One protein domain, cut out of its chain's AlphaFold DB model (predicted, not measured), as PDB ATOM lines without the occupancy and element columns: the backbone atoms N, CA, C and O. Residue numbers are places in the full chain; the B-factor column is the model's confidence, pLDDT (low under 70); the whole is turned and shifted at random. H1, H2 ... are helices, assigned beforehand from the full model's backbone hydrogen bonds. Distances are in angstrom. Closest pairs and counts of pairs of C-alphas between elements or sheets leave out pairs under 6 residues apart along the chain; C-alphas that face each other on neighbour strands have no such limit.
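This is residues 18 to 108 of the 108 residues of an uncharacterized protein of Streptomyces violarus (UniProt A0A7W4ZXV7). A helical hairpin, H1 and H2, is crossed by H5 at nearly a right angle, and H3 packs on H5 at a slant; H4 lies off at one end, touching no helix, and makes much of the length. From H4 the stretch of residues 83 to 91 folds back to H5, leaving an open loop at that end. The printed part has 91 residues with five named helices, in the order H1, H2, H3, H4, H5, and no named strand; the class is all helix. The whole is compact, with a radius of gyration of the C-alphas of 14.0 A, but elongated in outline, spanning 42 by 26 by 20 A.

The longest helix, H1, residues 18 to 34, forms a helical hairpin with H2, residues 44 to 52. They touch at a shallow tilt of 16 degrees and run opposite ways; their closest C-alphas, those of Leu 25 and Leu 51, are 6.4 A apart. H5, residues 92 to 106, is the hub, touching three helices. With residues 94 to 98 alone it touches H1, about perpendicular at 88 degrees; the closest C-alphas, those of Ala 29 and Glu 94, are 5.0 A apart. With residues 98 to 102 alone it touches H2, about perpendicular at 76 degrees; the closest C-alphas, those of Ala 44 and Ala 101, are 6.5 A apart. H3, residues 57 to 67, touches H5 at a steep tilt of 38 degrees, opposite ways; the closest C-alphas, those of Ala 58 and Thr 106, are 6.0 A apart. The helix packing is mostly crossed, with one of these four pairs at a shallow tilt. H1 and H3 are apart, while H2 and H3 meet only through their link. H4, residues 70 to 82, meets H3 only through their link and is apart from H1, H2 and H5. In H1, H2, H3 and H4 every O i to N i+4 pair is within hydrogen-bond range; in H5 10 of 11 are.

H1 begins at C-alpha 18 (-10.317, -48.526, -0.125) and is 24.3 A long from first to last C-alpha. H2 measures 12.0 A and H3 15.3 A. H4 measures 18.3 A and ends at C-alpha 82 (-5.490, -71.702, 1.985). H5 measures 20.8 A and ends at C-alpha 106 (-23.387, -41.068, 16.981).

The two C-alphas farthest apart, those of Gly 84 and Ser 108, the chain's last residue, are 44.8 A apart. The printed part has no cut. The links H2 to H3 and H3 to H4 are tight, H1 to H2 and H4 to H5 are short, and no link is long. The mean pLDDT of the printed part is 84.0; residues 18 to 19, 67 to 74, 86 to 89 and 108 are under 70.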
ATOM      1  N   SER A  18      -9.956 -47.711  -1.290       66.06
ATOM      2  CA  SER A  18     -10.317 -48.526  -0.125       66.06
ATOM      3  C   SER A  18      -9.104 -49.060   0.641       66.06
ATOM      4  O   SER A  18      -9.109 -49.060   1.868       66.06
ATOM      5  N   LEU A  19      -8.039 -49.474  -0.049       69.88
ATOM      6  CA  LEU A  19      -6.794 -49.925   0.586       69.88
ATOM      7  C   LEU A  19      -6.061 -48.770   1.267       69.88
ATOM      8  O   LEU A  19      -5.520 -48.939   2.363       69.88
ATOM      9  N   TRP A  20      -6.078 -47.591   0.642       78.56
ATOM     10  CA  TRP A  20      -5.529 -46.381   1.240       78.56
ATOM     11  C   TRP A  20      -6.290 -46.001   2.515       78.56
ATOM     12  O   TRP A  20      -5.663 -45.783   3.549       78.56
ATOM     13  N   PHE A  21      -7.626 -46.027   2.473       82.56
ATOM     14  CA  PHE A  21      -8.468 -45.783   3.643       82.56
ATOM     15  C   PHE A  21      -8.150 -46.747   4.792       82.56
ATOM     16  O   PHE A  21      -7.913 -46.314   5.915       82.56
ATOM     17  N   MET A  22      -8.074 -48.050   4.506       81.69
ATOM     18  CA  MET A  22      -7.757 -49.068   5.514       81.69
ATOM     19  C   MET A  22      -6.369 -48.855   6.129       81.69
ATOM     20  O   MET A  22      -6.209 -48.951   7.341       81.69
ATOM     21  N   SER A  23      -5.372 -48.515   5.308       84.38
ATOM     22  CA  SER A  23      -4.018 -48.207   5.788       84.38
ATOM     23  C   SER A  23      -4.010 -46.972   6.694       84.38
ATOM     24  O   SER A  23      -3.384 -46.981   7.754       84.38
ATOM     25  N   ARG A  24      -4.744 -45.921   6.303       89.62
ATOM     26  CA  ARG A  24      -4.874 -44.676   7.069       89.62
ATOM     27  C   ARG A  24      -5.588 -44.901   8.403       89.62
ATOM     28  O   ARG A  24      -5.148 -44.363   9.415       89.62
ATOM     29  N   LEU A  25      -6.641 -45.720   8.405       91.44
ATOM     30  CA  LEU A  25      -7.398 -46.113   9.595       91.44
ATOM     31  C   LEU A  25      -6.485 -46.784  10.619       91.44
ATOM     32  O   LEU A  25      -6.403 -46.329  11.758       91.44
ATOM     33  N   VAL A  26      -5.770 -47.829  10.195       90.56
ATOM     34  CA  VAL A  26      -4.860 -48.582  11.068       90.56
ATOM     35  C   VAL A  26      -3.775 -47.670  11.631       90.56
ATOM     36  O   VAL A  26      -3.518 -47.697  12.831       90.56
ATOM     37  N   GLN A  27      -3.171 -46.826  10.790       93.81
ATOM     38  CA  GLN A  27      -2.127 -45.903  11.226       93.81
ATOM     39  C   GLN A  27      -2.624 -44.948  12.320       93.81
ATOM     40  O   GLN A  27      -2.034 -44.884  13.396       93.81
ATOM     41  N   LEU A  28      -3.700 -44.204  12.053       96.31
ATOM     42  CA  LEU A  28      -4.169 -43.157  12.961       96.31
ATOM     43  C   LEU A  28      -4.691 -43.736  14.280       96.31
ATOM     44  O   LEU A  28      -4.430 -43.176  15.344       96.31
ATOM     45  N   ALA A  29      -5.376 -44.878  14.228       94.81
ATOM     46  CA  ALA A  29      -5.836 -45.558  15.430       94.81
ATOM     47  C   ALA A  29      -4.661 -46.104  16.256       94.81
ATOM     48  O   ALA A  29      -4.643 -45.935  17.474       94.81
ATOM     49  N   ALA A  30      -3.642 -46.689  15.619       94.94
ATOM     50  CA  ALA A  30      -2.441 -47.140  16.319       94.94
ATOM     51  C   ALA A  30      -1.713 -45.971  17.006       94.94
ATOM     52  O   ALA A  30      -1.340 -46.079  18.174       94.94
ATOM     53  N   GLU A  31      -1.558 -44.835  16.321       97.38
ATOM     54  CA  GLU A  31      -0.955 -43.621  16.885       97.38
ATOM     55  C   GLU A  31      -1.769 -43.069  18.068       97.38
ATOM     56  O   GLU A  31      -1.204 -42.742  19.114       97.38
ATOM     57  N   ALA A  32      -3.099 -43.010  17.949       97.31
ATOM     58  CA  ALA A  32      -3.982 -42.565  19.027       97.31
ATOM     59  C   ALA A  32      -3.879 -43.477  20.261       97.31
ATOM     60  O   ALA A  32      -3.735 -42.994  21.387       97.31
ATOM     61  N   ARG A  33      -3.865 -44.799  20.047       96.56
ATOM     62  CA  ARG A  33      -3.705 -45.801  21.109       96.56
ATOM     63  C   ARG A  33      -2.346 -45.712  21.794       96.56
ATOM     64  O   ARG A  33      -2.285 -45.737  23.018       96.56
ATOM     65  N   GLN A  34      -1.263 -45.552  21.033       96.75
ATOM     66  CA  GLN A  34       0.085 -45.367  21.590       96.75
ATOM     67  C   GLN A  34       0.189 -44.101  22.446       96.75
ATOM     68  O   GLN A  34       0.919 -44.077  23.434       96.75
ATOM     69  N   ARG A  35      -0.574 -43.062  22.096       96.88
ATOM     70  CA  ARG A  35      -0.692 -41.821  22.872       96.88
ATOM     71  C   ARG A  35      -1.650 -41.931  24.065       96.88
ATOM     72  O   ARG A  35      -1.763 -40.970  24.818       96.88
ATOM     73  N   GLY A  36      -2.327 -43.068  24.247       97.19
ATOM     74  CA  GLY A  36      -3.280 -43.293  25.335       97.19
ATOM     75  C   GLY A  36      -4.595 -42.524  25.186       97.19
ATOM     76  O   GLY A  36      -5.270 -42.285  26.184       97.19
ATOM     77  N   ILE A  37      -4.956 -42.113  23.967       97.81
ATOM     78  CA  ILE A  37      -6.205 -41.389  23.712       97.81
ATOM     79  C   ILE A  37      -7.365 -42.386  23.780       97.81
ATOM     80  O   ILE A  37      -7.436 -43.330  22.988       97.81
ATOM     81  N   ALA A  38      -8.277 -42.177  24.730       96.56
ATOM     82  CA  ALA A  38      -9.504 -42.960  24.813       96.56
ATOM     83  C   ALA A  38     -10.431 -42.616  23.630       96.56
ATOM     84  O   ALA A  38     -10.523 -41.443  23.265       96.56
ATOM     85  N   PRO A  39     -11.122 -43.598  23.030       96.25
ATOM     86  CA  PRO A  39     -12.005 -43.352  21.889       96.25
ATOM     87  C   PRO A  39     -13.178 -42.417  22.226       96.25
ATOM     88  O   PRO A  39     -13.692 -41.721  21.353       96.25
ATOM     89  N   GLU A  40     -13.580 -42.335  23.494       95.75
ATOM     90  CA  GLU A  40     -14.625 -41.429  23.967       95.75
ATOM     91  C   GLU A  40     -14.106 -40.002  24.198       95.75
ATOM     92  O   GLU A  40     -14.897 -39.058  24.178       95.75
ATOM     93  N   ALA A  41     -12.793 -39.818  24.375       96.25
ATOM     94  CA  ALA A  41     -12.202 -38.522  24.700       96.25
ATOM     95  C   ALA A  41     -12.390 -37.506  23.558       96.25
ATOM     96  O   ALA A  41     -12.398 -37.905  22.392       96.25
ATOM     97  N   PRO A  42     -12.530 -36.197  23.836       93.62
ATOM     98  CA  PRO A  42     -12.691 -35.170  22.802       93.62
ATOM     99  C   PRO A  42     -11.590 -35.183  21.731       93.62
ATOM    100  O   PRO A  42     -11.867 -34.966  20.558       93.62
ATOM    101  N   GLU A  43     -10.352 -35.512  22.102       95.38
ATOM    102  CA  GLU A  43      -9.200 -35.608  21.198       95.38
ATOM    103  C   GLU A  43      -9.386 -36.664  20.095       95.38
ATOM    104  O   GLU A  43      -8.769 -36.568  19.032       95.38
ATOM    105  N   ALA A  44     -10.267 -37.651  20.301       95.38
ATOM    106  CA  ALA A  44     -10.632 -38.612  19.266       95.38
ATOM    107  C   ALA A  44     -11.343 -37.945  18.073       95.38
ATOM    108  O   ALA A  44     -11.281 -38.467  16.960       95.38
ATOM    109  N   ASP A  45     -11.966 -36.772  18.250       94.19
ATOM    110  CA  ASP A  45     -12.617 -36.057  17.148       94.19
ATOM    111  C   ASP A  45     -11.644 -35.548  16.098       94.19
ATOM    112  O   ASP A  45     -11.999 -35.530  14.918       94.19
ATOM    113  N   ASP A  46     -10.440 -35.161  16.510       94.31
ATOM    114  CA  ASP A  46      -9.397 -34.735  15.583       94.31
ATOM    115  C   ASP A  46      -8.869 -35.937  14.793       94.31
ATOM    116  O   ASP A  46      -8.744 -35.860  13.573       94.31
ATOM    117  N   VAL A  47      -8.697 -37.091  15.447       95.44
ATOM    118  CA  VAL A  47      -8.322 -38.349  14.777       95.44
ATOM    119  C   VAL A  47      -9.384 -38.762  13.750       95.44
ATOM    120  O   VAL A  47      -9.054 -39.116  12.618       95.44
ATOM    121  N   LEU A  48     -10.668 -38.683  14.113       93.31
ATOM    122  CA  LEU A  48     -11.770 -38.983  13.197       93.31
ATOM    123  C   LEU A  48     -11.866 -37.967  12.053       93.31
ATOM    124  O   LEU A  48     -12.170 -38.362  10.930       93.31
ATOM    125  N   ARG A  49     -11.595 -36.680  12.303       92.50
ATOM    126  CA  ARG A  49     -11.546 -35.650  11.253       92.50
ATOM    127  C   ARG A  49     -10.404 -35.920  10.272       92.50
ATOM    128  O   ARG A  49     -10.622 -35.858   9.068       92.50
ATOM    129  N   ASP A  50      -9.229 -36.296  10.767       91.38
ATOM    130  CA  ASP A  50      -8.069 -36.623   9.930       91.38
ATOM    131  C   ASP A  50      -8.261 -37.909   9.108       91.38
ATOM    132  O   ASP A  50      -7.641 -38.074   8.051       91.38
ATOM    133  N   LEU A  51      -9.104 -38.828   9.589       90.44
ATOM    134  CA  LEU A  51      -9.440 -40.075   8.904       90.44
ATOM    135  C   LEU A  51     -10.579 -39.912   7.885       90.44
ATOM    136  O   LEU A  51     -10.512 -40.477   6.795       90.44
ATOM    137  N   LEU A  52     -11.641 -39.190   8.254       88.62
ATOM    138  CA  LEU A  52     -12.919 -39.166   7.529       88.62
ATOM    139  C   LEU A  52     -13.188 -37.847   6.798       88.62
ATOM    140  O   LEU A  52     -14.071 -37.799   5.937       88.62
ATOM    141  N   GLY A  53     -12.469 -36.777   7.138       87.94
ATOM    142  CA  GLY A  53     -12.820 -35.421   6.729       87.94
ATOM    143  C   GLY A  53     -14.234 -35.060   7.188       87.94
ATOM    144  O   GLY A  53     -14.612 -35.319   8.332       87.94
ATOM    145  N   ASP A  54     -15.024 -34.517   6.260       82.12
ATOM    146  CA  ASP A  54     -16.417 -34.100   6.479       82.12
ATOM    147  C   ASP A  54     -17.445 -35.208   6.171       82.12
ATOM    148  O   ASP A  54     -18.637 -34.942   6.014       82.12
ATOM    149  N   THR A  55     -16.998 -36.459   6.041       85.06
ATOM    150  CA  THR A  55     -17.893 -37.590   5.752       85.06
ATOM    151  C   THR A  55     -18.855 -37.842   6.916       85.06
ATOM    152  O   THR A  55     -18.479 -37.736   8.085       85.06
ATOM    153  N   ASP A  56     -20.086 -38.253   6.598       85.06
ATOM    154  CA  ASP A  56     -21.074 -38.667   7.595       85.06
ATOM    155  C   ASP A  56     -20.571 -39.863   8.424       85.06
ATOM    156  O   ASP A  56     -20.439 -40.994   7.945       85.06
ATOM    157  N   ARG A  57     -20.309 -39.589   9.703       89.31
ATOM    158  CA  ARG A  57     -19.778 -40.543  10.678       89.31
ATOM    159  C   ARG A  57     -20.741 -41.698  10.952       89.31
ATOM    160  O   ARG A  57     -20.275 -42.818  11.160       89.31
ATOM    161  N   ALA A  58     -22.054 -41.465  10.910       87.50
ATOM    162  CA  ALA A  58     -23.049 -42.513  11.135       87.50
ATOM    163  C   ALA A  58     -23.065 -43.520   9.977       87.50
ATOM    164  O   ALA A  58     -23.006 -44.730  10.201       87.50
ATOM    165  N   ALA A  59     -23.028 -43.028   8.736       83.50
ATOM    166  CA  ALA A  59     -22.952 -43.874   7.545       83.50
ATOM    167  C   ALA A  59     -21.646 -44.692   7.478       83.50
ATOM    168  O   ALA A  59     -21.628 -45.828   6.989       83.50
ATOM    169  N   VAL A  60     -20.535 -44.131   7.970       85.94
ATOM    170  CA  VAL A  60     -19.258 -44.854   8.087       85.94
ATOM    171  C   VAL A  60     -19.347 -45.948   9.150       85.94
ATOM    172  O   VAL A  60     -18.946 -47.079   8.873       85.94
ATOM    173  N   LEU A  61     -19.900 -45.649  10.330       88.69
ATOM    174  CA  LEU A  61     -20.086 -46.625  11.409       88.69
ATOM    175  C   LEU A  61     -20.947 -47.812  10.965       88.69
ATOM    176  O   LEU A  61     -20.559 -48.964  11.170       88.69
ATOM    177  N   GLU A  62     -22.076 -47.547  10.307       82.06
ATOM    178  CA  GLU A  62     -22.955 -48.588   9.770       82.06
ATOM    179  C   GLU A  62     -22.185 -49.517   8.820       82.06
ATOM    180  O   GLU A  62     -22.216 -50.743   8.953       82.06
ATOM    181  N   ARG A  63     -21.412 -48.935   7.897       78.75
ATOM    182  CA  ARG A  63     -20.645 -49.689   6.901       78.75
ATOM    183  C   ARG A  63     -19.492 -50.486   7.513       78.75
ATOM    184  O   ARG A  63     -19.256 -51.619   7.089       78.75
ATOM    185  N   LEU A  64     -18.789 -49.932   8.501       78.94
ATOM    186  CA  LEU A  64     -17.739 -50.644   9.239       78.94
ATOM    187  C   LEU A  64     -18.315 -51.828  10.024       78.94
ATOM    188  O   LEU A  64     -17.757 -52.923   9.971       78.94
ATOM    189  N   THR A  65     -19.466 -51.636  10.667       77.12
ATOM    190  CA  THR A  65     -20.147 -52.674  11.455       77.12
ATOM    191  C   THR A  65     -20.726 -53.780  10.569       77.12
ATOM    192  O   THR A  65     -20.638 -54.963  10.891       77.12
ATOM    193  N   ALA A  66     -21.254 -53.434   9.394       72.00
ATOM    194  CA  ALA A  66     -21.695 -54.422   8.412       72.00
ATOM    195  C   ALA A  66     -20.523 -55.274   7.878       72.00
ATOM    196  O   ALA A  66     -20.675 -56.472   7.624       72.00
ATOM    197  N   ALA A  67     -19.337 -54.671   7.727       63.59
ATOM    198  CA  ALA A  67     -18.137 -55.333   7.218       63.59
ATOM    199  C   ALA A  67     -17.388 -56.182   8.265       63.59
ATOM    200  O   ALA A  67     -16.632 -57.079   7.874       63.59
ATOM    201  N   SER A  68     -17.588 -55.921   9.562       61.84
ATOM    202  CA  SER A  68     -16.921 -56.602  10.684       61.84
ATOM    203  C   SER A  68     -17.599 -57.907  11.120       61.84
ATOM    204  O   SER A  68     -17.222 -58.497  12.132       61.84
ATOM    205  N   ASN A  69     -18.563 -58.419  10.346       64.19
ATOM    206  CA  ASN A  69     -19.232 -59.683  10.645       64.19
ATOM    207  C   ASN A  69     -18.205 -60.809  10.883       64.19
ATOM    208  O   ASN A  69     -17.469 -61.200   9.974       64.19
ATOM    209  N   ALA A  70     -18.183 -61.360  12.100       62.97
ATOM    210  CA  ALA A  70     -17.208 -62.359  12.542       62.97
ATOM    211  C   ALA A  70     -17.124 -63.587  11.614       62.97
ATOM    212  O   ALA A  70     -16.057 -64.181  11.446       62.97
ATOM    213  N   ARG A  71     -18.224 -63.948  10.933       61.00
ATOM    214  CA  ARG A  71     -18.228 -65.016   9.921       61.00
ATOM    215  C   ARG A  71     -17.399 -64.643   8.684       61.00
ATOM    216  O   ARG A  71     -16.709 -65.499   8.135       61.00
ATOM    217  N   VAL A  72     -17.447 -63.383   8.259       66.94
ATOM    218  CA  VAL A  72     -16.660 -62.853   7.134       66.94
ATOM    219  C   VAL A  72     -15.184 -62.740   7.518       66.94
ATOM    220  O   VAL A  72     -14.328 -63.122   6.720       66.94
ATOM    221  N   ALA A  73     -14.877 -62.298   8.741       67.50
ATOM    222  CA  ALA A  73     -13.508 -62.276   9.261       67.50
ATOM    223  C   ALA A  73     -12.887 -63.683   9.266       67.50
ATOM    224  O   ALA A  73     -11.817 -63.894   8.693       67.50
ATOM    225  N   ARG A  74     -13.620 -64.679   9.783       69.56
ATOM    226  CA  ARG A  74     -13.177 -66.079   9.792       69.56
ATOM    227  C   ARG A  74     -12.985 -66.649   8.386       69.56
ATOM    228  O   ARG A  74     -12.047 -67.403   8.148       69.56
ATOM    229  N   TYR A  75     -13.852 -66.288   7.443       73.62
ATOM    230  CA  TYR A  75     -13.704 -66.703   6.049       73.62
ATOM    231  C   TYR A  75     -12.442 -66.114   5.401       73.62
ATOM    232  O   TYR A  75     -11.722 -66.833   4.713       73.62
ATOM    233  N   ARG A  76     -12.130 -64.836   5.658       71.44
ATOM    234  CA  ARG A  76     -10.899 -64.190   5.163       71.44
ATOM    235  C   ARG A  76      -9.642 -64.834   5.742       71.44
ATOM    236  O   ARG A  76      -8.696 -65.069   4.998       71.44
ATOM    237  N   GLU A  77      -9.652 -65.153   7.034       72.56
ATOM    238  CA  GLU A  77      -8.551 -65.855   7.700       72.56
ATOM    239  C   GLU A  77      -8.304 -67.231   7.060       72.56
ATOM    240  O   GLU A  77      -7.186 -67.542   6.651       72.56
ATOM    241  N   LEU A  78      -9.363 -68.026   6.875       79.19
ATOM    242  CA  LEU A  78      -9.272 -69.322   6.197       79.19
ATOM    243  C   LEU A  78      -8.783 -69.178   4.752       79.19
ATOM    244  O   LEU A  78      -7.944 -69.957   4.302       79.19
ATOM    245  N   GLN A  79      -9.263 -68.167   4.028       78.69
ATOM    246  CA  GLN A  79      -8.828 -67.885   2.665       78.69
ATOM    247  C   GLN A  79      -7.344 -67.487   2.606       78.69
ATOM    248  O   GLN A  79      -6.655 -67.885   1.669       78.69
ATOM    249  N   ALA A  80      -6.824 -66.732   3.578       74.88
ATOM    250  CA  ALA A  80      -5.402 -66.393   3.651       74.88
ATOM    251  C   ALA A  80      -4.543 -67.650   3.854       74.88
ATOM    252  O   ALA A  80      -3.620 -67.886   3.072       74.88
ATOM    253  N   ILE A  81      -4.932 -68.506   4.807       81.31
ATOM    254  CA  ILE A  81      -4.255 -69.777   5.102       81.31
ATOM    255  C   ILE A  81      -4.237 -70.691   3.870       81.31
ATOM    256  O   ILE A  81      -3.180 -71.192   3.492       81.31
ATOM    257  N   VAL A  82      -5.385 -70.879   3.206       86.06
ATOM    258  CA  VAL A  82      -5.490 -71.702   1.985       86.06
ATOM    259  C   VAL A  82      -4.597 -71.167   0.863       86.06
ATOM    260  O   VAL A  82      -4.021 -71.950   0.113       86.06
ATOM    261  N   ASN A  83      -4.435 -69.846   0.767       81.50
ATOM    262  CA  ASN A  83      -3.569 -69.212  -0.227       81.50
ATOM    263  C   ASN A  83      -2.086 -69.150   0.190       81.50
ATOM    264  O   ASN A  83      -1.294 -68.514  -0.504       81.50
ATOM    265  N   GLY A  84      -1.693 -69.771   1.309       81.38
ATOM    266  CA  GLY A  84      -0.311 -69.767   1.802       81.38
ATOM    267  C   GLY A  84       0.169 -68.404   2.310       81.38
ATOM    268  O   GLY A  84       1.361 -68.215   2.549       81.38
ATOM    269  N   LEU A  85      -0.748 -67.450   2.481       70.19
ATOM    270  CA  LEU A  85      -0.473 -66.194   3.159       70.19
ATOM    271  C   LEU A  85      -0.516 -66.522   4.655       70.19
ATOM    272  O   LEU A  85      -1.558 -66.926   5.167       70.19
ATOM    273  N   GLY A  86       0.629 -66.427   5.339       63.34
ATOM    274  CA  GLY A  86       0.718 -66.658   6.785       63.34
ATOM    275  C   GLY A  86      -0.240 -65.765   7.592       63.34
ATOM    276  O   GLY A  86      -0.942 -64.932   7.010       63.34
ATOM    277  N   PRO A  87      -0.277 -65.907   8.931       62.97
ATOM    278  CA  PRO A  87      -1.179 -65.133   9.781       62.97
ATOM    279  C   PRO A  87      -1.035 -63.644   9.470       62.97
ATOM    280  O   PRO A  87       0.043 -63.072   9.640       62.97
ATOM    281  N   GLN A  88      -2.096 -63.032   8.946       63.06
ATOM    282  CA  GLN A  88      -2.078 -61.604   8.670       63.06
ATOM    283  C   GLN A  88      -2.375 -60.843   9.960       63.06
ATOM    284  O   GLN A  88      -3.179 -61.321  10.764       63.06
ATOM    285  N   PRO A  89      -1.756 -59.669  10.167       66.62
ATOM    286  CA  PRO A  89      -2.154 -58.797  11.256       66.62
ATOM    287  C   PRO A  89      -3.645 -58.486  11.098       66.62
ATOM    288  O   PRO A  89      -4.081 -58.066  10.024       66.62
ATOM    289  N   THR A  90      -4.430 -58.746  12.139       72.19
ATOM    290  CA  THR A  90      -5.885 -58.566  12.095       72.19
ATOM    291  C   THR A  90      -6.294 -57.118  12.357       72.19
ATOM    292  O   THR A  90      -7.373 -56.712  11.936       72.19
ATOM    293  N   TYR A  91      -5.407 -56.322  12.974       83.12
ATOM    294  CA  TYR A  91      -5.631 -54.918  13.350       83.12
ATOM    295  C   TYR A  91      -6.939 -54.706  14.135       83.12
ATOM    296  O   TYR A  91      -7.569 -53.652  14.049       83.12
ATOM    297  N   ASP A  92      -7.375 -55.736  14.873       82.56
ATOM    298  CA  ASP A  92      -8.683 -55.760  15.537       82.56
ATOM    299  C   ASP A  92      -8.814 -54.630  16.559       82.56
ATOM    300  O   ASP A  92      -9.884 -54.051  16.719       82.56
ATOM    301  N   GLU A  93      -7.721 -54.294  17.238       87.75
ATOM    302  CA  GLU A  93      -7.707 -53.268  18.274       87.75
ATOM    303  C   GLU A  93      -7.800 -51.853  17.683       87.75
ATOM    304  O   GLU A  93      -8.503 -51.001  18.225       87.75
ATOM    305  N   GLU A  94      -7.133 -51.596  16.554       91.50
ATOM    306  CA  GLU A  94      -7.259 -50.349  15.795       91.50
ATOM    307  C   GLU A  94      -8.678 -50.184  15.247       91.50
ATOM    308  O   GLU A  94      -9.272 -49.110  15.353       91.50
ATOM    309  N   PHE A  95      -9.245 -51.267  14.711       88.06
ATOM    310  CA  PHE A  95     -10.628 -51.288  14.243       88.06
ATOM    311  C   PHE A  95     -11.622 -51.024  15.370       88.06
ATOM    312  O   PHE A  95     -12.500 -50.173  15.225       88.06
ATOM    313  N   ALA A  96     -11.470 -51.718  16.498       89.56
ATOM    314  CA  ALA A  96     -12.326 -51.548  17.664       89.56
ATOM    315  C   ALA A  96     -12.259 -50.116  18.207       89.56
ATOM    316  O   ALA A  96     -13.294 -49.547  18.546       89.56
ATOM    317  N   TRP A  97     -11.067 -49.508  18.230       95.06
ATOM    318  CA  TRP A  97     -10.896 -48.123  18.665       95.06
ATOM    319  C   TRP A  97     -11.696 -47.146  17.792       95.06
ATOM    320  O   TRP A  97     -12.405 -46.291  18.315       95.06
ATOM    321  N   VAL A  98     -11.641 -47.296  16.464       93.81
ATOM    322  CA  VAL A  98     -12.368 -46.413  15.533       93.81
ATOM    323  C   VAL A  98     -13.879 -46.598  15.644       93.81
ATOM    324  O   VAL A  98     -14.611 -45.611  15.636       93.81
ATOM    325  N   VAL A  99     -14.353 -47.841  15.776       92.25
ATOM    326  CA  VAL A  99     -15.782 -48.132  15.981       92.25
ATOM    327  C   VAL A  99     -16.278 -47.495  17.277       92.25
ATOM    328  O   VAL A  99     -17.248 -46.744  17.234       92.25
ATOM    329  N   ALA A 100     -15.570 -47.691  18.393       93.81
ATOM    330  CA  ALA A 100     -15.934 -47.099  19.680       93.81
ATOM    331  C   ALA A 100     -15.951 -45.561  19.629       93.81
ATOM    332  O   ALA A 100     -16.865 -44.922  20.153       93.81
ATOM    333  N   ALA A 101     -14.977 -44.949  18.944       95.56
ATOM    334  CA  ALA A 101     -14.936 -43.500  18.780       95.56
ATOM    335  C   ALA A 101     -16.145 -42.992  17.980       95.56
ATOM    336  O   ALA A 101     -16.752 -41.987  18.345       95.56
ATOM    337  N   LEU A 102     -16.537 -43.693  16.915       94.19
ATOM    338  CA  LEU A 102     -17.721 -43.353  16.127       94.19
ATOM    339  C   LEU A 102     -19.026 -43.547  16.910       94.19
ATOM    340  O   LEU A 102     -19.901 -42.682  16.851       94.19
ATOM    341  N   GLU A 103     -19.158 -44.634  17.670       93.81
ATOM    342  CA  GLU A 103     -20.316 -44.893  18.536       93.81
ATOM    343  C   GLU A 103     -20.502 -43.772  19.565       93.81
ATOM    344  O   GLU A 103     -21.597 -43.222  19.689       93.81
ATOM    345  N   ALA A 104     -19.419 -43.339  20.216       94.69
ATOM    346  CA  ALA A 104     -19.452 -42.262  21.204       94.69
ATOM    347  C   ALA A 104     -19.970 -40.918  20.649       94.69
ATOM    348  O   ALA A 104     -20.475 -40.100  21.413       94.69
ATOM    349  N   ARG A 105     -19.862 -40.678  19.332       91.12
ATOM    350  CA  ARG A 105     -20.347 -39.444  18.677       91.12
ATOM    351  C   ARG A 105     -21.696 -39.582  17.986       91.12
ATOM    352  O   ARG A 105     -22.310 -38.569  17.670       91.12
ATOM    353  N   THR A 106     -22.132 -40.801  17.701       86.38
ATOM    354  CA  THR A 106     -23.387 -41.068  16.981       86.38
ATOM    355  C   THR A 106     -24.525 -41.459  17.918       86.38
ATOM    356  O   THR A 106     -25.684 -41.333  17.540       86.38
ATOM    357  N   ALA A 107     -24.217 -41.870  19.150       73.94
ATOM    358  CA  ALA A 107     -25.199 -42.176  20.188       73.94
ATOM    359  C   ALA A 107     -25.798 -40.935  20.895       73.94
ATOM    360  O   ALA A 107     -26.421 -41.091  21.946       73.94
ATOM    361  N   SER A 108     -25.602 -39.721  20.355       49.41
ATOM    362  CA  SER A 108     -26.074 -38.459  20.951       49.41
ATOM    363  C   SER A 108     -27.340 -37.905  20.308       49.41
ATOM    364  O   SER A 108     -27.559 -38.115  19.098       49.41
TER     365      SER A 108